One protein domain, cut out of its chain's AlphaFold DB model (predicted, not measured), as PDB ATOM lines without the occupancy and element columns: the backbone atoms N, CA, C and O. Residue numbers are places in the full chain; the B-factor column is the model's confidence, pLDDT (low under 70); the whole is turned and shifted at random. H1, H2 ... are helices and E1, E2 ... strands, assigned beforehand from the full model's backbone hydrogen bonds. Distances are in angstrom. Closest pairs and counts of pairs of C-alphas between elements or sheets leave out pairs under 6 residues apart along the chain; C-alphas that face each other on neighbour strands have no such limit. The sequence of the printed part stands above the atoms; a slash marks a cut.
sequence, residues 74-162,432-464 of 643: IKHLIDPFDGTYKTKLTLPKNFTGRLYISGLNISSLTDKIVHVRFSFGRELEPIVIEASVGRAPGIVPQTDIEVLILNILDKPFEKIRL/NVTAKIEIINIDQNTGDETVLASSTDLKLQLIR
ATOM      1  N   ILE A  74      40.513 -28.047  25.759       88.25
ATOM      2  CA  ILE A  74      40.335 -26.620  25.479       88.25
ATOM      3  C   ILE A  74      39.749 -26.450  24.076       88.25
ATOM      4  O   ILE A  74      40.286 -27.015  23.122       88.25
ATOM      5  N   LYS A  75      38.659 -25.684  23.930       86.69
ATOM      6  CA  LYS A  75      37.956 -25.538  22.641       86.69
ATOM      7  C   LYS A  75      37.826 -24.111  22.140       86.69
ATOM      8  O   LYS A  75      37.883 -23.924  20.930       86.69
ATOM      9  N   HIS A  76      37.649 -23.126  23.021       88.56
ATOM     10  CA  HIS A  76      37.495 -21.730  22.603       88.56
ATOM     11  C   HIS A  76      38.054 -20.754  23.638       88.56
ATOM     12  O   HIS A  76      38.072 -21.023  24.838       88.56
ATOM     13  N   LEU A  77      38.447 -19.585  23.152       89.56
ATOM     14  CA  LEU A  77      38.643 -18.373  23.935       89.56
ATOM     15  C   LEU A  77      37.350 -17.555  23.857       89.56
ATOM     16  O   LEU A  77      36.726 -17.505  22.798       89.56
ATOM     17  N   ILE A  78      36.935 -16.919  24.947       85.00
ATOM     18  CA  ILE A  78      35.800 -15.988  24.921       85.00
ATOM     19  C   ILE A  78      36.359 -14.580  24.765       85.00
ATOM     20  O   ILE A  78      37.199 -14.149  25.559       85.00
ATOM     21  N   ASP A  79      35.903 -13.875  23.738       83.81
ATOM     22  CA  ASP A  79      36.310 -12.502  23.488       83.81
ATOM     23  C   ASP A  79      35.727 -11.575  24.572       83.81
ATOM     24  O   ASP A  79      34.507 -11.518  24.749       83.81
ATOM     25  N   PRO A  80      36.569 -10.842  25.322       82.06
ATOM     26  CA  PRO A  80      36.103  -9.990  26.410       82.06
ATOM     27  C   PRO A  80      35.354  -8.733  25.936       82.06
ATOM     28  O   PRO A  80      34.720  -8.074  26.758       82.06
ATOM     29  N   PHE A  81      35.434  -8.371  24.652       80.25
ATOM     30  CA  PHE A  81      34.800  -7.174  24.098       80.25
ATOM     31  C   PHE A  81      33.367  -7.423  23.622       80.25
ATOM     32  O   PHE A  81      32.535  -6.524  23.717       80.25
ATOM     33  N   ASP A  82      33.077  -8.617  23.099       80.38
ATOM     34  CA  ASP A  82      31.764  -8.960  22.528       80.38
ATOM     35  C   ASP A  82      31.117 -10.217  23.149       80.38
ATOM     36  O   ASP A  82      29.937 -10.480  22.914       80.38
ATOM     37  N   GLY A  83      31.848 -10.972  23.976       74.94
ATOM     38  CA  GLY A  83      31.369 -12.182  24.647       74.94
ATOM     39  C   GLY A  83      31.280 -13.422  23.751       74.94
ATOM     40  O   GLY A  83      30.717 -14.434  24.170       74.94
ATOM     41  N   THR A  84      31.798 -13.373  22.523       80.25
ATOM     42  CA  THR A  84      31.691 -14.477  21.559       80.25
ATOM     43  C   THR A  84      32.816 -15.504  21.702       80.25
ATOM     44  O   THR A  84      33.920 -15.207  22.158       80.25
ATOM     45  N   TYR A  85      32.539 -16.745  21.297       85.81
ATOM     46  CA  TYR A  85      33.505 -17.847  21.314       85.81
ATOM     47  C   TYR A  85      34.374 -17.804  20.057       85.81
ATOM     48  O   TYR A  85      33.856 -17.866  18.941       85.81
ATOM     49  N   LYS A  86      35.695 -17.743  20.229       89.56
ATOM     50  CA  LYS A  86      36.667 -17.658  19.136       89.56
ATOM     51  C   LYS A  86      37.776 -18.695  19.291       89.56
ATOM     52  O   LYS A  86      38.277 -18.945  20.385       89.56
ATOM     53  N   THR A  87      38.198 -19.281  18.175       92.88
ATOM     54  CA  THR A  87      39.426 -20.095  18.106       92.88
ATOM     55  C   THR A  87      40.673 -19.225  17.948       92.88
ATOM     56  O   THR A  87      41.764 -19.622  18.347       92.88
ATOM     57  N   LYS A  88      40.495 -18.008  17.423       95.19
ATOM     58  CA  LYS A  88      41.493 -16.942  17.367       95.19
ATOM     59  C   LYS A  88      40.974 -15.705  18.090       95.19
ATOM     60  O   LYS A  88      39.973 -15.135  17.668       95.19
ATOM     61  N   LEU A  89      41.674 -15.270  19.130       94.88
ATOM     62  CA  LEU A  89      41.370 -14.046  19.862       94.88
ATOM     63  C   LEU A  89      42.526 -13.059  19.725       94.88
ATOM     64  O   LEU A  89      43.667 -13.426  19.986       94.88
ATOM     65  N   THR A  90      42.223 -11.810  19.375       94.94
ATOM     66  CA  THR A  90      43.218 -10.734  19.312       94.94
ATOM     67  C   THR A  90      43.034  -9.773  20.480       94.94
ATOM     68  O   THR A  90      41.982  -9.145  20.599       94.94
ATOM     69  N   LEU A  91      44.056  -9.627  21.326       92.00
ATOM     70  CA  LEU A  91      44.062  -8.715  22.468       92.00
ATOM     71  C   LEU A  91      45.211  -7.701  22.371       92.00
ATOM     72  O   LEU A  91      46.330  -8.065  22.007       92.00
ATOM     73  N   PRO A  92      44.987  -6.439  22.757       91.12
ATOM     74  CA  PRO A  92      46.078  -5.519  23.052       91.12
ATOM     75  C   PRO A  92      46.931  -6.044  24.209       91.12
ATOM     76  O   PRO A  92      46.392  -6.538  25.202       91.12
ATOM     77  N   LYS A  93      48.257  -5.900  24.134       90.62
ATOM     78  CA  LYS A  93      49.151  -6.412  25.186       90.62
ATOM     79  C   LYS A  93      48.962  -5.742  26.559       90.62
ATOM     80  O   LYS A  93      49.283  -6.340  27.578       90.62
ATOM     81  N   ASN A  94      48.394  -4.533  26.598       85.62
ATOM     82  CA  ASN A  94      48.027  -3.821  27.829       85.62
ATOM     83  C   ASN A  94      46.598  -4.126  28.320       85.62
ATOM     84  O   ASN A  94      46.100  -3.420  29.201       85.62
ATOM     85  N   PHE A  95      45.915  -5.129  27.751       86.12
ATOM     86  CA  PHE A  95      44.577  -5.508  28.194       86.12
ATOM     87  C   PHE A  95      44.578  -5.872  29.686       86.12
ATOM     88  O   PHE A  95      45.435  -6.614  30.165       86.12
ATOM     89  N   THR A  96      43.595  -5.339  30.408       82.88
ATOM     90  CA  THR A  96      43.386  -5.562  31.840       82.88
ATOM     91  C   THR A  96      41.945  -6.006  32.052       82.88
ATOM     92  O   THR A  96      41.020  -5.416  31.492       82.88
ATOM     93  N   GLY A  97      41.744  -7.080  32.813       82.31
ATOM     94  CA  GLY A  97      40.417  -7.648  33.028       82.31
ATOM     95  C   GLY A  97      40.452  -9.145  33.295       82.31
ATOM     96  O   GLY A  97      41.394  -9.662  33.892       82.31
ATOM     97  N   ARG A  98      39.402  -9.842  32.858       82.75
ATOM     98  CA  ARG A  98      39.308 -11.304  32.913       82.75
ATOM     99  C   ARG A  98      39.307 -11.868  31.505       82.75
ATOM    100  O   ARG A  98      38.633 -11.330  30.630       82.75
ATOM    101  N   LEU A  99      40.031 -12.961  31.317       86.88
ATOM    102  CA  LEU A  99      39.985 -13.764  30.105       86.88
ATOM    103  C   LEU A  99      39.342 -15.104  30.440       86.88
ATOM    104  O   LEU A  99      39.647 -15.693  31.475       86.88
ATOM    105  N   TYR A 100      38.454 -15.579  29.572       88.75
ATOM    106  CA  TYR A 100      37.745 -16.831  29.787       88.75
ATOM    107  C   TYR A 100      38.094 -17.830  28.693       88.75
ATOM    108  O   TYR A 100      38.169 -17.479  27.513       88.75
ATOM    109  N   ILE A 101      38.282 -19.081  29.090       88.75
ATOM    110  CA  ILE A 101      38.568 -20.190  28.187       88.75
ATOM    111  C   ILE A 101      37.510 -21.266  28.410       88.75
ATOM    112  O   ILE A 101      37.290 -21.698  29.541       88.75
ATOM    113  N   SER A 102      36.847 -21.692  27.337       83.94
ATOM    114  CA  SER A 102      35.839 -22.748  27.384       83.94
ATOM    115  C   SER A 102      36.360 -24.053  26.792       83.94
ATOM    116  O   SER A 102      37.269 -24.088  25.951       83.94
ATOM    117  N   GLY A 103      35.770 -25.152  27.250       82.25
ATOM    118  CA  GLY A 103      36.253 -26.483  26.942       82.25
ATOM    119  C   GLY A 103      35.286 -27.589  27.335       82.25
ATOM    120  O   GLY A 103      34.178 -27.332  27.800       82.25
ATOM    121  N   LEU A 104      35.721 -28.828  27.134       77.00
ATOM    122  CA  LEU A 104      35.006 -30.024  27.571       77.00
ATOM    123  C   LEU A 104      35.610 -30.531  28.880       77.00
ATOM    124  O   LEU A 104      36.816 -30.417  29.091       77.00
ATOM    125  N   ASN A 105      34.764 -31.090  29.747       77.62
ATOM    126  CA  ASN A 105      35.146 -31.672  31.040       77.62
ATOM    127  C   ASN A 105      35.965 -30.733  31.951       77.62
ATOM    128  O   ASN A 105      36.782 -31.200  32.746       77.62
ATOM    129  N   ILE A 106      35.747 -29.415  31.871       78.88
ATOM    130  CA  ILE A 106      36.454 -28.428  32.706       78.88
ATOM    131  C   ILE A 106      36.166 -28.644  34.204       78.88
ATOM    132  O   ILE A 106      37.059 -28.436  35.021       78.88
ATOM    133  N   SER A 107      34.992 -29.172  34.579       73.69
ATOM    134  CA  SER A 107      34.672 -29.605  35.957       73.69
ATOM    135  C   SER A 107      35.686 -30.568  36.561       73.69
ATOM    136  O   SER A 107      35.842 -30.580  37.782       73.69
ATOM    137  N   SER A 108      36.388 -31.357  35.739       77.62
ATOM    138  CA  SER A 108      37.426 -32.285  36.214       77.62
ATOM    139  C   SER A 108      38.636 -31.603  36.845       77.62
ATOM    140  O   SER A 108      39.477 -32.248  37.470       77.62
ATOM    141  N   LEU A 109      38.720 -30.284  36.691       79.12
ATOM    142  CA  LEU A 109      39.816 -29.458  37.166       79.12
ATOM    143  C   LEU A 109      39.515 -28.769  38.502       79.12
ATOM    144  O   LEU A 109      40.407 -28.131  39.046       79.12
ATOM    145  N   THR A 110      38.295 -28.891  39.036       76.38
ATOM    146  CA  THR A 110      37.838 -28.135  40.221       76.38
ATOM    147  C   THR A 110      38.676 -28.414  41.474       76.38
ATOM    148  O   THR A 110      38.886 -27.514  42.280       76.38
ATOM    149  N   ASP A 111      39.206 -29.633  41.607       74.19
ATOM    150  CA  ASP A 111      40.028 -30.049  42.752       74.19
ATOM    151  C   ASP A 111      41.536 -29.779  42.552       74.19
ATOM    152  O   ASP A 111      42.361 -30.228  43.349       74.19
ATOM    153  N   LYS A 112      41.930 -29.082  41.473       70.94
ATOM    154  CA  LYS A 112      43.333 -28.816  41.112       70.94
ATOM    155  C   LYS A 112      43.632 -27.319  41.083       70.94
ATOM    156  O   LYS A 112      42.787 -26.508  40.715       70.94
ATOM    157  N   ILE A 113      44.878 -26.961  41.391       77.81
ATOM    158  CA  ILE A 113      45.372 -25.591  41.228       77.81
ATOM    159  C   ILE A 113      45.844 -25.435  39.787       77.81
ATOM    160  O   ILE A 113      46.965 -25.792  39.418       77.81
ATOM    161  N   VAL A 114      44.944 -24.941  38.947       88.25
ATOM    162  CA  VAL A 114      45.190 -24.843  37.514       88.25
ATOM    163  C   VAL A 114      45.805 -23.507  37.131       88.25
ATOM    164  O   VAL A 114      45.385 -22.438  37.561       88.25
ATOM    165  N   HIS A 115      46.794 -23.581  36.254       92.06
ATOM    166  CA  HIS A 115      47.357 -22.436  35.565       92.06
ATOM    167  C   HIS A 115      47.189 -22.640  34.067       92.06
ATOM    168  O   HIS A 115      47.160 -23.767  33.570       92.06
ATOM    169  N   VAL A 116      47.108 -21.542  33.333       95.38
ATOM    170  CA  VAL A 116      47.135 -21.556  31.877       95.38
ATOM    171  C   VAL A 116      48.468 -20.996  31.419       95.38
ATOM    172  O   VAL A 116      48.829 -19.867  31.753       95.38
ATOM    173  N   ARG A 117      49.199 -21.796  30.647       96.88
ATOM    174  CA  ARG A 117      50.460 -21.417  30.020       96.88
ATOM    175  C   ARG A 117      50.226 -21.085  28.552       96.88
ATOM    176  O   ARG A 117      49.819 -21.939  27.766       96.88
ATOM    177  N   PHE A 118      50.531 -19.850  28.181       97.56
ATOM    178  CA  PHE A 118      50.567 -19.380  26.801       97.56
ATOM    179  C   PHE A 118      52.017 -19.403  26.317       97.56
ATOM    180  O   PHE A 118      52.848 -18.696  26.877       97.56
ATOM    181  N   SER A 119      52.336 -20.197  25.294       97.62
ATOM    182  CA  SER A 119      53.670 -20.194  24.674       97.62
ATOM    183  C   SER A 119      53.638 -19.365  23.397       97.62
ATOM    184  O   SER A 119      52.995 -19.764  22.425       97.62
ATOM    185  N   PHE A 120      54.313 -18.217  23.388       97.25
ATOM    186  CA  PHE A 120      54.285 -17.268  22.277       97.25
ATOM    187  C   PHE A 120      55.398 -17.499  21.254       97.25
ATOM    188  O   PHE A 120      56.562 -17.710  21.592       97.25
ATOM    189  N   GLY A 121      55.020 -17.385  19.981       95.94
ATOM    190  CA  GLY A 121      55.933 -17.347  18.850       95.94
ATOM    191  C   GLY A 121      56.703 -18.641  18.603       95.94
ATOM    192  O   GLY A 121      56.463 -19.690  19.198       95.94
ATOM    193  N   ARG A 122      57.680 -18.536  17.705       94.00
ATOM    194  CA  ARG A 122      58.659 -19.577  17.367       94.00
ATOM    195  C   ARG A 122      59.545 -19.951  18.553       94.00
ATOM    196  O   ARG A 122      59.953 -21.105  18.653       94.00
ATOM    197  N   GLU A 123      59.831 -18.975  19.411       90.81
ATOM    198  CA  GLU A 123      60.701 -19.132  20.581       90.81
ATOM    199  C   GLU A 123      59.985 -19.810  21.762       90.81
ATOM    200  O   GLU A 123      60.635 -20.209  22.723       90.81
ATOM    201  N   LEU A 124      58.657 -19.987  21.676       94.69
ATOM    202  CA  LEU A 124      57.815 -20.614  22.701       94.69
ATOM    203  C   LEU A 124      57.913 -19.935  24.076       94.69
ATOM    204  O   LEU A 124      57.805 -20.610  25.101       94.69
ATOM    205  N   GLU A 125      58.075 -18.608  24.102       94.31
ATOM    206  CA  GLU A 125      58.199 -17.831  25.339       94.31
ATOM    207  C   GLU A 125      56.946 -18.028  26.214       94.31
ATOM    208  O   GLU A 125      55.839 -17.698  25.766       94.31
ATOM    209  N   PRO A 126      57.074 -18.615  27.421       95.50
ATOM    210  CA  PRO A 126      55.925 -18.984  28.228       95.50
ATOM    211  C   PRO A 126      55.457 -17.827  29.113       95.50
ATOM    212  O   PRO A 126      56.245 -17.194  29.810       95.50
ATOM    213  N   ILE A 127      54.143 -17.627  29.161       95.81
ATOM    214  CA  ILE A 127      53.464 -16.780  30.142       95.81
ATOM    215  C   ILE A 127      52.465 -17.652  30.881       95.81
ATOM    216  O   ILE A 127      51.564 -18.224  30.268       95.81
ATOM    217  N   VAL A 128      52.646 -17.771  32.192       95.00
ATOM    218  CA  VAL A 128      51.810 -18.604  33.057       95.00
ATOM    219  C   VAL A 128      50.907 -17.698  33.877       95.00
ATOM    220  O   VAL A 128      51.378 -16.755  34.509       95.00
ATOM    221  N   ILE A 129      49.607 -17.971  33.837       93.25
ATOM    222  CA  ILE A 129      48.584 -17.189  34.528       93.25
ATOM    223  C   ILE A 129      47.737 -18.150  35.354       93.25
ATOM    224  O   ILE A 129      47.302 -19.187  34.853       93.25
ATOM    225  N   GLU A 130      47.504 -17.806  36.615       90.06
ATOM    226  CA  GLU A 130      46.609 -18.563  37.486       90.06
ATOM    227  C   GLU A 130      45.176 -18.543  36.931       90.06
ATOM    228  O   GLU A 130      44.673 -17.510  36.472       90.06
ATOM    229  N   ALA A 131      44.519 -19.700  36.959       87.44
ATOM    230  CA  ALA A 131      43.158 -19.860  36.489       87.44
ATOM    231  C   ALA A 131      42.275 -20.473  37.576       87.44
ATOM    232  O   ALA A 131      42.702 -21.289  38.386       87.44
ATOM    233  N   SER A 132      41.001 -20.101  37.560       84.44
ATOM    234  CA  SER A 132      39.977 -20.689  38.424       84.44
ATOM    235  C   SER A 132      38.866 -21.293  37.575       84.44
ATOM    236  O   SER A 132      38.515 -20.750  36.528       84.44
ATOM    237  N   VAL A 133      38.310 -22.425  38.006       80.69
ATOM    238  CA  VAL A 133      37.127 -23.007  37.366       80.69
ATOM    239  C   VAL A 133      35.895 -22.253  37.854       80.69
ATOM    240  O   VAL A 133      35.667 -22.122  39.055       80.69
ATOM    241  N   GLY A 134      35.093 -21.750  36.923       76.75
ATOM    242  CA  GLY A 134      33.853 -21.045  37.224       76.75
ATOM    243  C   GLY A 134      32.750 -21.366  36.226       76.75
ATOM    244  O   GLY A 134      32.915 -22.196  35.333       76.75
ATOM    245  N   ARG A 135      31.607 -20.695  36.381       69.62
ATOM    246  CA  ARG A 135      30.470 -20.797  35.460       69.62
ATOM    247  C   ARG A 135      30.274 -19.489  34.711       69.62
ATOM    248  O   ARG A 135      30.368 -18.418  35.308       69.62
ATOM    249  N   ALA A 136      29.983 -19.593  33.421       60.16
ATOM    250  CA  ALA A 136      29.596 -18.475  32.574       60.16
ATOM    251  C   ALA A 136      28.285 -18.796  31.838       60.16
ATOM    252  O   ALA A 136      28.022 -19.971  31.559       60.16
ATOM    253  N   PRO A 137      27.475 -17.776  31.496       53.47
ATOM    254  CA  PRO A 137      26.303 -17.971  30.655       53.47
ATOM    255  C   PRO A 137      26.713 -18.590  29.314       53.47
ATOM    256  O   PRO A 137      27.631 -18.116  28.642       53.47
ATOM    257  N   GLY A 138      26.045 -19.669  28.932       48.75
ATOM    258  CA  GLY A 138      26.207 -20.327  27.642       48.75
ATOM    259  C   GLY A 138      25.572 -19.533  26.498       48.75
ATOM    260  O   GLY A 138      25.010 -18.456  26.683       48.75
ATOM    261  N   ILE A 139      25.644 -20.095  25.287       49.25
ATOM    262  CA  ILE A 139      25.121 -19.473  24.053       49.25
ATOM    263  C   ILE A 139      23.612 -19.171  24.156       49.25
ATOM    264  O   ILE A 139      23.128 -18.229  23.532       49.25
ATOM    265  N   VAL A 140      22.867 -19.935  24.966       41.88
ATOM    266  CA  VAL A 140      21.484 -19.618  25.343       41.88
ATOM    267  C   VAL A 140      21.413 -19.209  26.822       41.88
ATOM    268  O   VAL A 140      22.038 -19.869  27.653       41.88
ATOM    269  N   PRO A 141      20.600 -18.199  27.199       47.19
ATOM    270  CA  PRO A 141      20.517 -17.687  28.578       47.19
ATOM    271  C   PRO A 141      20.093 -18.710  29.644       47.19
ATOM    272  O   PRO A 141      20.094 -18.396  30.828       47.19
ATOM    273  N   GLN A 142      19.656 -19.901  29.227       46.25
ATOM    274  CA  GLN A 142      19.169 -20.975  30.095       46.25
ATOM    275  C   GLN A 142      20.214 -22.064  30.374       46.25
ATOM    276  O   GLN A 142      19.924 -22.993  31.124       46.25
ATOM    277  N   THR A 143      21.403 -21.991  29.771       50.19
ATOM    278  CA  THR A 143      22.471 -22.977  29.984       50.19
ATOM    279  C   THR A 143      23.686 -22.292  30.565       50.19
ATOM    280  O   THR A 143      24.204 -21.384  29.928       50.19
ATOM    281  N   ASP A 144      24.168 -22.748  31.714       60.84
ATOM    282  CA  ASP A 144      25.490 -22.371  32.211       60.84
ATOM    283  C   ASP A 144      26.529 -23.348  31.660       60.84
ATOM    284  O   ASP A 144      26.283 -24.555  31.592       60.84
ATOM    285  N   ILE A 145      27.698 -22.831  31.291       68.06
ATOM    286  CA  ILE A 145      28.863 -23.642  30.936       68.06
ATOM    287  C   ILE A 145      29.992 -23.419  31.939       68.06
ATOM    288  O   ILE A 145      30.124 -22.343  32.525       68.06
ATOM    289  N   GLU A 146      30.824 -24.436  32.128       73.00
ATOM    290  CA  GLU A 146      32.033 -24.324  32.938       73.00
ATOM    291  C   GLU A 146      33.185 -23.771  32.101       73.00
ATOM    292  O   GLU A 146      33.431 -24.206  30.974       73.00
ATOM    293  N   VAL A 147      33.884 -22.792  32.663       81.31
ATOM    294  CA  VAL A 147      34.972 -22.069  32.005       81.31
ATOM    295  C   VAL A 147      36.149 -21.914  32.953       81.31
ATOM    296  O   VAL A 147      35.982 -21.855  34.172       81.31
ATOM    297  N   LEU A 148      37.342 -21.797  32.384       83.38
ATOM    298  CA  LEU A 148      38.504 -21.298  33.102       83.38
ATOM    299  C   LEU A 148      38.485 -19.776  33.067       83.38
ATOM    300  O   LEU A 148      38.371 -19.178  31.997       83.38
ATOM    301  N   ILE A 149      38.608 -19.165  34.236       85.62
ATOM    302  CA  ILE A 149      38.648 -17.722  34.435       85.62
ATOM    303  C   ILE A 149      40.078 -17.349  34.804       85.62
ATOM    304  O   ILE A 149      40.571 -17.738  35.863       85.62
ATOM    305  N   LEU A 150      40.725 -16.580  33.936       87.62
ATOM    306  CA  LEU A 150      42.062 -16.051  34.139       87.62
ATOM    307  C   LEU A 150      41.947 -14.594  34.568       87.62
ATOM    308  O   LEU A 150      41.284 -13.789  33.901       87.62
ATOM    309  N   ASN A 151      42.613 -14.245  35.663       82.38
ATOM    310  CA  ASN A 151      42.720 -12.864  36.099       82.38
ATOM    311  C   ASN A 151      43.949 -12.214  35.456       82.38
ATOM    312  O   ASN A 151      45.074 -12.633  35.702       82.38
ATOM    313  N   ILE A 152      43.729 -11.185  34.643       85.44
ATOM    314  CA  ILE A 152      44.790 -10.450  33.945       85.44
ATOM    315  C   ILE A 152      44.795  -8.968  34.309       85.44
ATOM    316  O   ILE A 152      45.245  -8.124  33.536       85.44
ATOM    317  N   LEU A 153      44.315  -8.642  35.515       82.62
ATOM    318  CA  LEU A 153      44.402  -7.294  36.077       82.62
ATOM    319  C   LEU A 153      45.849  -6.789  36.163       82.62
ATOM    320  O   LEU A 153      46.089  -5.626  35.842       82.62
ATOM    321  N   ASP A 154      46.800  -7.676  36.465       82.56
ATOM    322  CA  ASP A 154      48.236  -7.367  36.560       82.56
ATOM    323  C   ASP A 154      48.931  -7.204  35.195       82.56
ATOM    324  O   ASP A 154      50.149  -7.048  35.130       82.56
ATOM    325  N   LYS A 155      48.163  -7.249  34.096       86.88
ATOM    326  CA  LYS A 155      48.634  -7.103  32.710       86.88
ATOM    327  C   LYS A 155      49.862  -7.975  32.390       86.88
ATOM    328  O   LYS A 155      50.909  -7.465  31.979       86.88
ATOM    329  N   PRO A 156      49.745  -9.309  32.501       91.38
ATOM    330  CA  PRO A 156      50.870 -10.226  32.298       91.38
ATOM    331  C   PRO A 156      51.507 -10.132  30.900       91.38
ATOM    332  O   PRO A 156      52.643 -10.559  30.710       91.38
ATOM    333  N   PHE A 157      50.803  -9.555  29.921       92.44
ATOM    334  CA  PHE A 157      51.277  -9.397  28.548       92.44
ATOM    335  C   PHE A 157      51.953  -8.042  28.258       92.44
ATOM    336  O   PHE A 157      52.595  -7.909  27.220       92.44
ATOM    337  N   GLU A 158      51.868  -7.051  29.154       88.50
ATOM    338  CA  GLU A 158      52.276  -5.657  28.881       88.50
ATOM    339  C   GLU A 158      53.758  -5.543  28.496       88.50
ATOM    340  O   GLU A 158      54.135  -4.774  27.615       88.50
ATOM    341  N   LYS A 159      54.612  -6.366  29.109       88.12
ATOM    342  CA  LYS A 159      56.067  -6.337  28.891       88.12
ATOM    343  C   LYS A 159      56.543  -7.211  27.732       88.12
ATOM    344  O   LYS A 159      57.733  -7.183  27.413       88.12
ATOM    345  N   ILE A 160      55.649  -7.971  27.101       90.62
ATOM    346  CA  ILE A 160      56.008  -8.801  25.952       90.62
ATOM    347  C   ILE A 160      56.402  -7.885  24.797       90.62
ATOM    348  O   ILE A 160      55.712  -6.910  24.481       90.62
ATOM    349  N   ARG A 161      57.534  -8.205  24.169       90.38
ATOM    350  CA  ARG A 161      57.960  -7.561  22.928       90.38
ATOM    351  C   ARG A 161      57.231  -8.202  21.763       90.38
ATOM    352  O   ARG A 161      57.222  -9.427  21.637       90.38
ATOM    353  N   LEU A 162      56.655  -7.376  20.901       93.69
ATOM    354  CA  LEU A 162      55.967  -7.842  19.702       93.69
ATOM    355  C   LEU A 162      56.979  -8.029  18.568       93.69
ATOM    356  O   LEU A 162      57.418  -7.072  17.930       93.69
ATOM    357  N   ASN A 432      52.430 -10.604  18.506       97.25
ATOM    358  CA  ASN A 432      52.819 -11.966  18.865       97.25
ATOM    359  C   ASN A 432      51.605 -12.898  18.757       97.25
ATOM    360  O   ASN A 432      50.464 -12.451  18.801       97.25
ATOM    361  N   VAL A 433      51.830 -14.204  18.641       97.81
ATOM    362  CA  VAL A 433      50.750 -15.202  18.639       97.81
ATOM    363  C   VAL A 433      51.181 -16.473  19.348       97.81
ATOM    364  O   VAL A 433      52.355 -16.838  19.305       97.81
ATOM    365  N   THR A 434      50.252 -17.149  20.015       98.06
ATOM    366  CA  THR A 434      50.547 -18.408  20.699       98.06
ATOM    367  C   THR A 434      50.783 -19.560  19.730       98.06
ATOM    368  O   THR A 434      49.958 -19.870  18.866       98.06
ATOM    369  N   ALA A 435      51.895 -20.259  19.921       96.81
ATOM    370  CA  ALA A 435      52.140 -21.555  19.308       96.81
ATOM    371  C   ALA A 435      51.203 -22.614  19.899       96.81
ATOM    372  O   ALA A 435      50.560 -23.355  19.155       96.81
ATOM    373  N   LYS A 436      51.082 -22.619  21.230       96.25
ATOM    374  CA  LYS A 436      50.215 -23.519  21.993       96.25
ATOM    375  C   LYS A 436      49.701 -22.861  23.273       96.25
ATOM    376  O   LYS A 436      50.335 -21.946  23.805       96.25
ATOM    377  N   ILE A 437      48.567 -23.356  23.752       96.88
ATOM    378  CA  ILE A 437      47.952 -22.996  25.033       96.88
ATOM    379  C   ILE A 437      47.780 -24.281  25.839       96.88
ATOM    380  O   ILE A 437      47.217 -25.253  25.339       96.88
ATOM    381  N   GLU A 438      48.275 -24.288  27.071       96.06
ATOM    382  CA  GLU A 438      48.285 -25.461  27.945       96.06
ATOM    383  C   GLU A 438      47.594 -25.159  29.271       96.06
ATOM    384  O   GLU A 438      47.795 -24.093  29.847       96.06
ATOM    385  N   ILE A 439      46.821 -26.118  29.778       94.00
ATOM    386  CA  ILE A 439      46.402 -26.144  31.179       94.00
ATOM    387  C   ILE A 439      47.440 -26.971  31.922       94.00
ATOM    388  O   ILE A 439      47.671 -28.131  31.573       94.00
ATOM    389  N   ILE A 440      48.050 -26.389  32.945       94.31
ATOM    390  CA  ILE A 440      49.038 -27.056  33.787       94.31
ATOM    391  C   ILE A 440      48.583 -27.049  35.244       94.31
ATOM    392  O   ILE A 440      47.889 -26.138  35.689       94.31
ATOM    393  N   ASN A 441      48.986 -28.069  35.988       91.00
ATOM    394  CA  ASN A 441      48.910 -28.089  37.442       91.00
ATOM    395  C   ASN A 441      50.325 -28.001  38.005       91.00
ATOM    396  O   ASN A 441      51.217 -28.698  37.516       91.00
ATOM    397  N   ILE A 442      50.500 -27.149  39.012       85.12
ATOM    398  CA  ILE A 442      51.767 -26.946  39.714       85.12
ATOM    399  C   ILE A 442      51.571 -27.475  41.133       85.12
ATOM    400  O   ILE A 442      50.770 -26.921  41.890       85.12
ATOM    401  N   ASP A 443      52.261 -28.559  41.487       81.81
ATOM    402  CA  ASP A 443      52.214 -29.088  42.852       81.81
ATOM    403  C   ASP A 443      52.892 -28.094  43.804       81.81
ATOM    404  O   ASP A 443      54.072 -27.784  43.659       81.81
ATOM    405  N   GLN A 444      52.159 -27.575  44.789       78.19
ATOM    406  CA  GLN A 444      52.694 -26.568  45.711       78.19
ATOM    407  C   GLN A 444      53.779 -27.105  46.654       78.19
ATOM    408  O   GLN A 444      54.536 -26.314  47.216       78.19
ATOM    409  N   ASN A 445      53.866 -28.423  46.844       80.31
ATOM    410  CA  ASN A 445      54.838 -29.038  47.743       80.31
ATOM    411  C   ASN A 445      56.150 -29.374  47.030       80.31
ATOM    412  O   ASN A 445      57.213 -29.265  47.639       80.31
ATOM    413  N   THR A 446      56.082 -29.801  45.765       81.62
ATOM    414  CA  THR A 446      57.267 -30.223  44.998       81.62
ATOM    415  C   THR A 446      57.693 -29.217  43.932       81.62
ATOM    416  O   THR A 446      58.858 -29.206  43.541       81.62
ATOM    417  N   GLY A 447      56.783 -28.348  43.486       79.94
ATOM    418  CA  GLY A 447      56.976 -27.470  42.333       79.94
ATOM    419  C   GLY A 447      56.853 -28.189  40.986       79.94
ATOM    420  O   GLY A 447      57.118 -27.572  39.957       79.94
ATOM    421  N   ASP A 448      56.473 -29.472  40.972       86.06
ATOM    422  CA  ASP A 448      56.386 -30.249  39.737       86.06
ATOM    423  C   ASP A 448      55.219 -29.779  38.862       86.06
ATOM    424  O   ASP A 448      54.083 -29.614  39.320       86.06
ATOM    425  N   GLU A 449      55.500 -29.611  37.569       89.38
ATOM    426  CA  GLU A 449      54.511 -29.232  36.566       89.38
ATOM    427  C   GLU A 449      53.954 -30.461  35.842       89.38
ATOM    428  O   GLU A 449      54.692 -31.289  35.305       89.38
ATOM    429  N   THR A 450      52.629 -30.537  35.735       90.81
ATOM    430  CA  THR A 450      51.938 -31.553  34.931       90.81
ATOM    431  C   THR A 450      51.013 -30.888  33.922       90.81
ATOM    432  O   THR A 450      50.197 -30.040  34.280       90.81
ATOM    433  N   VAL A 451      51.132 -31.258  32.644       91.81
ATOM    434  CA  VAL A 451      50.234 -30.769  31.587       91.81
ATOM    435  C   VAL A 451      48.950 -31.588  31.622       91.81
ATOM    436  O   VAL A 451      48.983 -32.806  31.474       91.81
ATOM    437  N   LEU A 452      47.824 -30.911  31.829       90.75
ATOM    438  CA  LEU A 452      46.495 -31.513  31.929       90.75
ATOM    439  C   LEU A 452      45.733 -31.470  30.604       90.75
ATOM    440  O   LEU A 452      44.944 -32.363  30.325       90.75
ATOM    441  N   ALA A 453      45.960 -30.426  29.809       91.06
ATOM    442  CA  ALA A 453      45.404 -30.270  28.472       91.06
ATOM    443  C   ALA A 453      46.314 -29.364  27.639       91.06
ATOM    444  O   ALA A 453      46.994 -28.492  28.182       91.06
ATOM    445  N   SER A 454      46.295 -29.527  26.318       93.44
ATOM    446  CA  SER A 454      47.051 -28.686  25.390       93.44
ATOM    447  C   SER A 454      46.269 -28.478  24.098       93.44
ATOM    448  O   SER A 454      45.532 -29.362  23.665       93.44
ATOM    449  N   SER A 455      46.421 -27.310  23.482       94.19
ATOM    450  CA  SER A 455      45.865 -27.009  22.166       94.19
ATOM    451  C   SER A 455      46.837 -26.168  21.345       94.19
ATOM    452  O   SER A 455      47.318 -25.127  21.798       94.19
ATOM    453  N   THR A 456      47.088 -26.601  20.111       93.12
ATOM    454  CA  THR A 456      47.759 -25.820  19.057       93.12
ATOM    455  C   THR A 456      46.761 -25.106  18.145       93.12
ATOM    456  O   THR A 456      47.138 -24.194  17.407       93.12
ATOM    457  N   ASP A 457      45.488 -25.491  18.204       91.31
ATOM    458  CA  ASP A 457      44.428 -24.957  17.348       91.31
ATOM    459  C   ASP A 457      43.942 -23.591  17.840       91.31
ATOM    460  O   ASP A 457      43.549 -22.741  17.043       91.31
ATOM    461  N   LEU A 458      44.030 -23.346  19.148       94.50
ATOM    462  CA  LEU A 458      43.698 -22.059  19.746       94.50
ATOM    463  C   LEU A 458      44.835 -21.050  19.623       94.50
ATOM    464  O   LEU A 458      45.993 -21.340  19.936       94.50
ATOM    465  N   LYS A 459      44.482 -19.834  19.205       96.94
ATOM    466  CA  LYS A 459      45.417 -18.730  18.987       96.94
ATOM    467  C   LYS A 459      45.009 -17.518  19.807       96.94
ATOM    468  O   LYS A 459      43.983 -16.900  19.544       96.94
ATOM    469  N   LEU A 460      45.845 -17.155  20.774       97.12
ATOM    470  CA  LEU A 460      45.841 -15.825  21.363       97.12
ATOM    471  C   LEU A 460      46.876 -14.982  20.616       97.12
ATOM    472  O   LEU A 460      48.073 -15.265  20.658       97.12
ATOM    473  N   GLN A 461      46.398 -13.968  19.909       97.62
ATOM    474  CA  GLN A 461      47.201 -12.983  19.206       97.62
ATOM    475  C   GLN A 461      47.291 -11.722  20.058       97.62
ATOM    476  O   GLN A 461      46.277 -11.142  20.438       97.62
ATOM    477  N   LEU A 462      48.509 -11.297  20.363       96.06
ATOM    478  CA  LEU A 462      48.781 -10.035  21.026       96.06
ATOM    479  C   LEU A 462      49.151  -8.997  19.981       96.06
ATOM    480  O   LEU A 462      49.986  -9.260  19.120       96.06
ATOM    481  N   ILE A 463      48.547  -7.825  20.078       93.75
ATOM    482  CA  ILE A 463      48.891  -6.655  19.269       93.75
ATOM    483  C   ILE A 463      49.408  -5.547  20.174       93.75
ATOM    484  O   ILE A 463      49.374  -5.664  21.408       93.75
ATOM    485  N   ARG A 464      49.893  -4.467  19.559       88.00
ATOM    486  CA  ARG A 464      50.358  -3.296  20.301       88.00
ATOM    487  C   ARG A 464      49.308  -2.802  21.295       88.00
ATOM    488  O   ARG A 464      48.112  -3.073  21.170       88.00
TER     489      ARG A 464
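What this domain is: This is residues 74 to 162 and 432 to 464 of the 643 residues of an uncharacterized protein of Bdellovibrionales bacterium RIFOXYA1_FULL_36_14 (UniProt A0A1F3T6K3). One strongly twisted sheet wraps round into a small, nearly closed barrel, going E1, E3, E6, E5, E4, E7, E9, E2, with residues 85 to 86, shortly before E2, paired with residues 77 to 78 of E1 where the ring meets. E8 is a further strand beside E7, and the hairpin ends of E5 and E6 and of E7 and E8 reach out from the barrel. The printed part has 122 residues, in order E1, E2, E3, H1, E4 to E9, and is mostly strand. The branched sheet is antiparallel but for the parallel pair E2 and E9. The whole is compact, with a radius of gyration of the C-alphas of 14.0 A and spans of 41 by 39 by 26 A.

How they stand to each other: E1, residues 74 to 78, is an edge strand, antiparallel to E3, residues 98 to 104, with N 78 and O 100 2.9 A apart. E2, residues 88 to 92, is another edge strand; its closest C-alphas to E1 are those of Leu 89 and Leu 77, 6.5 A apart. On the other side of E3 is E6, residues 144 to 151, antiparallel, with N 148 and O 101 at 2.8 A. H1, residues 106 to 109, is on the sheet at a height of 6.1 A, only just over E6 with 3 of its C-alphas; it is too short for an O i to N i+4 pair, and its one O i to N i+3 pair is within hydrogen-bond range. E4, residues 114 to 120, E5, residues 125 to 137, and E6 form a meander, each strand the antiparallel neighbour of the one before, in two hairpins; N 118 and O 127 are 2.8 A apart, N 134 and O 147 2.9 A. E5 bends by 75 degrees at residue 134. E7, residues 432 to 442, has E4 on one side, with N 117 and O 438 at 2.8 A. On its other side are E8, residues 449 to 455, its hairpin partner, with N 439 and O 453 at 2.9 A, and E9, residues 459 to 463, with N 462 and O 432 at 2.8 A. E9 is parallel to E2, with N 461 and O 89 at 2.8 A.

Where its parts are: E1 begins at C-alpha 74 (40.335, -26.620, 25.479). The longest strand, E5, measures 32.3 A from C-alpha 125 (58.199, -17.831, 25.339); E7 measures 25.7 A and E6 20.1 A. E9 ends at C-alpha 463 (48.891, -6.655, 19.269).

The domain as a whole: The C-alphas of Glu 123 and Gln 142 are farthest apart, 42.6 A. Residues 163 to 431 are not printed; C-alphas 162 and 432 are 5.3 A apart across the cut. Of the links that are printed whole, none is long. The mean pLDDT of the printed part is 85.1; residues 135 to 145 are under 70.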